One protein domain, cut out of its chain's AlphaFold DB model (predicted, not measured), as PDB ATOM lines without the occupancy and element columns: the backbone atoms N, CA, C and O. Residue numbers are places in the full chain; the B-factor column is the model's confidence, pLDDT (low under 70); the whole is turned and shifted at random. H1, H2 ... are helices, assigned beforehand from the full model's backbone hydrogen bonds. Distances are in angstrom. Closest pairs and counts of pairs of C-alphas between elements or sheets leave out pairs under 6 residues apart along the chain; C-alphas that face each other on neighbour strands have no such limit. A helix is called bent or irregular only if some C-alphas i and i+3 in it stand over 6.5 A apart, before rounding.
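This is residues 20 to 71 of the 207 residues of an uncharacterized protein of Microthlaspi erraticum (UniProt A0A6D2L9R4). Two helices form an open L, with a short arm, H1, and a much longer arm, H2, joined at the corner by a short stretch with no named element, residues 30 to 35. The arms have no contact with each other, and H2 makes most of the length. The printed part has 52 residues, with two named helices in the order H1, H2 and no named strand; the class is all helix. The whole is extended, with a radius of gyration of the C-alphas of 18.2 A and spans of 54 by 26 by 12 A.

H1, residues 20 to 29, comes first, and a short link of 6 residues joins it to H2, residues 36 to 70. H1 and H2 are apart, with no C-alpha of the one within 8 A of the other. Residues 20 to 30, 32 to 38 and 40 to 71 stand free. In H1 every O i to N i+4 pair is within hydrogen-bond range; in H2 30 of 31 are.

H1 runs from C-alpha 20 at (5.351, 16.285, 8.870) to C-alpha 29 at (3.289, 14.228, 22.628), 14.1 A, mostly along z. H2 runs from C-alpha 36 at (13.817, 18.680, 33.735) to C-alpha 70 at (-6.891, 61.974, 18.558), 50.3 A, with y rising while x and z fall. H2 is neither bent nor irregular, but only just: C-alphas 42 and 45 are 6.0 A apart.

The two C-alphas farthest apart are those of Glu 33 and Ile 71, at 54.8 A. The printed part has no cut, and no link is long. The mean pLDDT of the printed part is 70.1; residues 20 to 46 and 69 to 71 are under 70, where the model's confidence is low.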
ATOM      1  N   TRP A  20       5.250  15.081   8.055       59.81
ATOM      2  CA  TRP A  20       5.351  16.285   8.870       59.81
ATOM      3  C   TRP A  20       4.325  16.340  10.009       59.81
ATOM      4  O   TRP A  20       4.672  16.758  11.110       59.81
ATOM      5  N   TRP A  21       3.098  15.845   9.801       57.47
ATOM      6  CA  TRP A  21       2.089  15.792  10.865       57.47
ATOM      7  C   TRP A  21       2.462  14.777  11.942       57.47
ATOM      8  O   TRP A  21       2.362  15.096  13.121       57.47
ATOM      9  N   ASN A  22       2.984  13.609  11.560       65.88
ATOM     10  CA  ASN A  22       3.475  12.621  12.525       65.88
ATOM     11  C   ASN A  22       4.714  13.126  13.281       65.88
ATOM     12  O   ASN A  22       4.826  12.901  14.482       65.88
ATOM     13  N   GLN A  23       5.613  13.866  12.619       61.16
ATOM     14  CA  GLN A  23       6.737  14.520  13.296       61.16
ATOM     15  C   GLN A  23       6.281  15.590  14.292       61.16
ATOM     16  O   GLN A  23       6.780  15.625  15.416       61.16
ATOM     17  N   LEU A  24       5.323  16.438  13.913       58.41
ATOM     18  CA  LEU A  24       4.779  17.463  14.802       58.41
ATOM     19  C   LEU A  24       4.045  16.823  15.992       58.41
ATOM     20  O   LEU A  24       4.230  17.235  17.134       58.41
ATOM     21  N   TYR A  25       3.275  15.766  15.730       62.66
ATOM     22  CA  TYR A  25       2.549  14.999  16.739       62.66
ATOM     23  C   TYR A  25       3.506  14.327  17.732       62.66
ATOM     24  O   TYR A  25       3.304  14.426  18.939       62.66
ATOM     25  N   LEU A  26       4.606  13.729  17.258       61.59
ATOM     26  CA  LEU A  26       5.638  13.143  18.119       61.59
ATOM     27  C   LEU A  26       6.401  14.200  18.932       61.59
ATOM     28  O   LEU A  26       6.697  13.965  20.100       61.59
ATOM     29  N   LEU A  27       6.680  15.379  18.366       61.75
ATOM     30  CA  LEU A  27       7.327  16.484  19.090       61.75
ATOM     31  C   LEU A  27       6.441  17.059  20.208       61.75
ATOM     32  O   LEU A  27       6.952  17.424  21.271       61.75
ATOM     33  N   ILE A  28       5.126  17.116  19.979       59.38
ATOM     34  CA  ILE A  28       4.136  17.613  20.942       59.38
ATOM     35  C   ILE A  28       3.843  16.565  22.030       59.38
ATOM     36  O   ILE A  28       3.807  16.919  23.206       59.38
ATOM     37  N   PHE A  29       3.678  15.282  21.676       55.84
ATOM     38  CA  PHE A  29       3.289  14.228  22.628       55.84
ATOM     39  C   PHE A  29       4.454  13.562  23.373       55.84
ATOM     40  O   PHE A  29       4.239  13.027  24.461       55.84
ATOM     41  N   ARG A  30       5.711  13.679  22.911       52.66
ATOM     42  CA  ARG A  30       6.918  13.295  23.685       52.66
ATOM     43  C   ARG A  30       7.257  14.312  24.788       52.66
ATOM     44  O   ARG A  30       8.415  14.625  25.055       52.66
ATOM     45  N   HIS A  31       6.232  14.889  25.399       52.88
ATOM     46  CA  HIS A  31       6.334  15.830  26.508       52.88
ATOM     47  C   HIS A  31       6.441  15.101  27.861       52.88
ATOM     48  O   HIS A  31       7.012  15.639  28.808       52.88
ATOM     49  N   ASN A  32       5.943  13.860  27.948       55.03
ATOM     50  CA  ASN A  32       5.872  13.104  29.206       55.03
ATOM     51  C   ASN A  32       7.194  12.447  29.644       55.03
ATOM     52  O   ASN A  32       7.305  12.076  30.807       55.03
ATOM     53  N   GLU A  33       8.204  12.359  28.770       57.00
ATOM     54  CA  GLU A  33       9.493  11.691  29.053       57.00
ATOM     55  C   GLU A  33      10.711  12.637  29.072       57.00
ATOM     56  O   GLU A  33      11.843  12.177  29.198       57.00
ATOM     57  N   ARG A  34      10.522  13.960  28.952       56.00
ATOM     58  CA  ARG A  34      11.653  14.906  28.962       56.00
ATOM     59  C   ARG A  34      12.264  15.061  30.352       56.00
ATOM     60  O   ARG A  34      11.541  15.244  31.335       56.00
ATOM     61  N   THR A  35      13.592  15.091  30.416       62.59
ATOM     62  CA  THR A  35      14.347  15.510  31.604       62.59
ATOM     63  C   THR A  35      14.041  16.971  31.955       62.59
ATOM     64  O   THR A  35      13.701  17.784  31.094       62.59
ATOM     65  N   GLU A  36      14.149  17.331  33.238       64.12
ATOM     66  CA  GLU A  36      13.817  18.680  33.735       64.12
ATOM     67  C   GLU A  36      14.613  19.799  33.035       64.12
ATOM     68  O   GLU A  36      14.107  20.907  32.844       64.12
ATOM     69  N   GLU A  37      15.827  19.504  32.563       62.31
ATOM     70  CA  GLU A  37      16.653  20.424  31.769       62.31
ATOM     71  C   GLU A  37      16.092  20.668  30.356       62.31
ATOM     72  O   GLU A  37      16.092  21.807  29.881       62.31
ATOM     73  N   GLU A  38      15.536  19.636  29.718       61.03
ATOM     74  CA  GLU A  38      14.908  19.696  28.390       61.03
ATOM     75  C   GLU A  38      13.523  20.362  28.431       61.03
ATOM     76  O   GLU A  38      13.116  21.059  27.500       61.03
ATOM     77  N   LYS A  39      12.789  20.212  29.541       60.25
ATOM     78  CA  LYS A  39      11.586  21.019  29.792       60.25
ATOM     79  C   LYS A  39      11.967  22.494  29.917       60.25
ATOM     80  O   LYS A  39      11.394  23.331  29.226       60.25
ATOM     81  N   ARG A  40      13.001  22.817  30.704       59.31
ATOM     82  CA  ARG A  40      13.487  24.198  30.892       59.31
ATOM     83  C   ARG A  40      13.979  24.859  29.604       59.31
ATOM     84  O   ARG A  40      13.799  26.070  29.458       59.31
ATOM     85  N   SER A  41      14.601  24.107  28.694       59.91
ATOM     86  CA  SER A  41      15.089  24.638  27.413       59.91
ATOM     87  C   SER A  41      13.951  25.017  26.459       59.91
ATOM     88  O   SER A  41      14.108  25.951  25.677       59.91
ATOM     89  N   ILE A  42      12.784  24.376  26.584       61.50
ATOM     90  CA  ILE A  42      11.599  24.614  25.745       61.50
ATOM     91  C   ILE A  42      10.637  25.626  26.383       61.50
ATOM     92  O   ILE A  42      10.057  26.456  25.684       61.50
ATOM     93  N   THR A  43      10.515  25.650  27.712       60.38
ATOM     94  CA  THR A  43       9.652  26.616  28.413       60.38
ATOM     95  C   THR A  43      10.165  28.054  28.288       60.38
ATOM     96  O   THR A  43       9.371  28.975  28.120       60.38
ATOM     97  N   LYS A  44      11.486  28.277  28.317       63.28
ATOM     98  CA  LYS A  44      12.088  29.621  28.208       63.28
ATOM     99  C   LYS A  44      11.721  30.373  26.915       63.28
ATOM    100  O   LYS A  44      11.208  31.487  27.030       63.28
ATOM    101  N   PRO A  45      11.936  29.824  25.701       69.25
ATOM    102  CA  PRO A  45      11.568  30.507  24.461       69.25
ATOM    103  C   PRO A  45      10.050  30.659  24.313       69.25
ATOM    104  O   PRO A  45       9.592  31.658  23.766       69.25
ATOM    105  N   MET A  46       9.265  29.723  24.855       69.75
ATOM    106  CA  MET A  46       7.805  29.797  24.828       69.75
ATOM    107  C   MET A  46       7.282  30.955  25.694       69.75
ATOM    108  O   MET A  46       6.470  31.752  25.232       69.75
ATOM    109  N   VAL A  47       7.807  31.119  26.914       73.88
ATOM    110  CA  VAL A  47       7.472  32.242  27.811       73.88
ATOM    111  C   VAL A  47       7.914  33.585  27.219       73.88
ATOM    112  O   VAL A  47       7.155  34.550  27.277       73.88
ATOM    113  N   LEU A  48       9.097  33.650  26.597       73.19
ATOM    114  CA  LEU A  48       9.573  34.840  25.876       73.19
ATOM    115  C   LEU A  48       8.680  35.182  24.672       73.19
ATOM    116  O   LEU A  48       8.344  36.349  24.473       73.19
ATOM    117  N   GLY A  49       8.251  34.175  23.906       78.44
ATOM    118  CA  GLY A  49       7.331  34.339  22.781       78.44
ATOM    119  C   GLY A  49       5.957  34.855  23.211       78.44
ATOM    120  O   GLY A  49       5.451  35.811  22.624       78.44
ATOM    121  N   TYR A  50       5.383  34.294  24.280       81.88
ATOM    122  CA  TYR A  50       4.136  34.804  24.854       81.88
ATOM    123  C   TYR A  50       4.302  36.225  25.390       81.88
ATOM    124  O   TYR A  50       3.471  37.080  25.096       81.88
ATOM    125  N   GLY A  51       5.387  36.513  26.113       81.38
ATOM    126  CA  GLY A  51       5.677  37.857  26.619       81.38
ATOM    127  C   GLY A  51       5.776  38.903  25.506       81.38
ATOM    128  O   GLY A  51       5.186  39.982  25.615       81.38
ATOM    129  N   ALA A  52       6.447  38.571  24.401       83.81
ATOM    130  CA  ALA A  52       6.504  39.423  23.217       83.81
ATOM    131  C   ALA A  52       5.113  39.613  22.593       83.81
ATOM    132  O   ALA A  52       4.708  40.748  22.357       83.81
ATOM    133  N   ALA A  53       4.345  38.537  22.393       87.38
ATOM    134  CA  ALA A  53       2.992  38.610  21.837       87.38
ATOM    135  C   ALA A  53       2.051  39.476  22.694       87.38
ATOM    136  O   ALA A  53       1.373  40.353  22.162       87.38
ATOM    137  N   PHE A  54       2.057  39.300  24.018       88.00
ATOM    138  CA  PHE A  54       1.292  40.144  24.941       88.00
ATOM    139  C   PHE A  54       1.722  41.610  24.864       88.00
ATOM    140  O   PHE A  54       0.867  42.492  24.862       88.00
ATOM    141  N   SER A  55       3.025  41.872  24.744       87.75
ATOM    142  CA  SER A  55       3.549  43.234  24.596       87.75
ATOM    143  C   SER A  55       3.080  43.875  23.288       87.75
ATOM    144  O   SER A  55       2.609  45.010  23.303       87.75
ATOM    145  N   PHE A  56       3.115  43.146  22.169       89.81
ATOM    146  CA  PHE A  56       2.583  43.620  20.887       89.81
ATOM    147  C   PHE A  56       1.084  43.916  20.958       89.81
ATOM    148  O   PHE A  56       0.646  44.965  20.491       89.81
ATOM    149  N   ILE A  57       0.307  43.029  21.582       89.31
ATOM    150  CA  ILE A  57      -1.134  43.221  21.781       89.31
ATOM    151  C   ILE A  57      -1.391  44.467  22.639       89.31
ATOM    152  O   ILE A  57      -2.207  45.312  22.272       89.31
ATOM    153  N   ALA A  58      -0.667  44.627  23.749       87.88
ATOM    154  CA  ALA A  58      -0.800  45.780  24.632       87.88
ATOM    155  C   ALA A  58      -0.452  47.097  23.917       87.88
ATOM    156  O   ALA A  58      -1.209  48.064  24.005       87.88
ATOM    157  N   ILE A  59       0.648  47.126  23.158       90.69
ATOM    158  CA  ILE A  59       1.055  48.288  22.355       90.69
ATOM    159  C   ILE A  59      -0.003  48.603  21.292       90.69
ATOM    160  O   ILE A  59      -0.375  49.763  21.126       90.69
ATOM    161  N   PHE A  60      -0.540  47.592  20.611       86.88
ATOM    162  CA  PHE A  60      -1.598  47.773  19.620       86.88
ATOM    163  C   PHE A  60      -2.859  48.399  20.236       86.88
ATOM    164  O   PHE A  60      -3.380  49.384  19.709       86.88
ATOM    165  N   PHE A  61      -3.309  47.912  21.398       83.88
ATOM    166  CA  PHE A  61      -4.432  48.518  22.121       83.88
ATOM    167  C   PHE A  61      -4.138  49.947  22.589       83.88
ATOM    168  O   PHE A  61      -5.021  50.803  22.513       83.88
ATOM    169  N   LEU A  62      -2.911  50.234  23.036       85.31
ATOM    170  CA  LEU A  62      -2.493  51.590  23.402       85.31
ATOM    171  C   LEU A  62      -2.552  52.537  22.201       85.31
ATOM    172  O   LEU A  62      -3.139  53.613  22.314       85.31
ATOM    173  N   ILE A  63      -2.021  52.127  21.045       84.69
ATOM    174  CA  ILE A  63      -2.068  52.913  19.805       84.69
ATOM    175  C   ILE A  63      -3.517  53.193  19.409       84.69
ATOM    176  O   ILE A  63      -3.865  54.338  19.133       84.69
ATOM    177  N   LEU A  64      -4.388  52.181  19.433       77.50
ATOM    178  CA  LEU A  64      -5.797  52.356  19.088       77.50
ATOM    179  C   LEU A  64      -6.544  53.261  20.081       77.50
ATOM    180  O   LEU A  64      -7.402  54.047  19.678       77.50
ATOM    181  N   ASN A  65      -6.216  53.198  21.372       76.00
ATOM    182  CA  ASN A  65      -6.795  54.088  22.380       76.00
ATOM    183  C   ASN A  65      -6.352  55.544  22.161       76.00
ATOM    184  O   ASN A  65      -7.172  56.462  22.201       76.00
ATOM    185  N   VAL A  66      -5.070  55.758  21.858       77.88
ATOM    186  CA  VAL A  66      -4.530  57.080  21.509       77.88
ATOM    187  C   VAL A  66      -5.172  57.602  20.221       77.88
ATOM    188  O   VAL A  66      -5.650  58.735  20.203       77.88
ATOM    189  N   ALA A  67      -5.292  56.773  19.183       73.25
ATOM    190  CA  ALA A  67      -5.965  57.128  17.934       73.25
ATOM    191  C   ALA A  67      -7.436  57.522  18.159       73.25
ATOM    192  O   ALA A  67      -7.891  58.528  17.622       73.25
ATOM    193  N   ASN A  68      -8.163  56.803  19.023       70.38
ATOM    194  CA  ASN A  68      -9.539  57.153  19.394       70.38
ATOM    195  C   ASN A  68      -9.661  58.494  20.129       70.38
ATOM    196  O   ASN A  68     -10.699  59.147  20.033       70.38
ATOM    197  N   ARG A  69      -8.639  58.903  20.890       69.25
ATOM    198  CA  ARG A  69      -8.610  60.232  21.521       69.25
ATOM    199  C   ARG A  69      -8.246  61.331  20.525       69.25
ATOM    200  O   ARG A  69      -8.768  62.432  20.641       69.25
ATOM    201  N   LEU A  70      -7.368  61.028  19.570       67.75
ATOM    202  CA  LEU A  70      -6.891  61.974  18.558       67.75
ATOM    203  C   LEU A  70      -7.894  62.207  17.421       67.75
ATOM    204  O   LEU A  70      -7.866  63.274  16.818       67.75
ATOM    205  N   ILE A  71      -8.779  61.247  17.137       67.81
ATOM    206  CA  ILE A  71      -9.820  61.360  16.108       67.81
ATOM    207  C   ILE A  71     -11.183  61.519  16.800       67.81
ATOM    208  O   ILE A  71     -11.927  60.545  16.962       67.81
TER     209      ILE A  71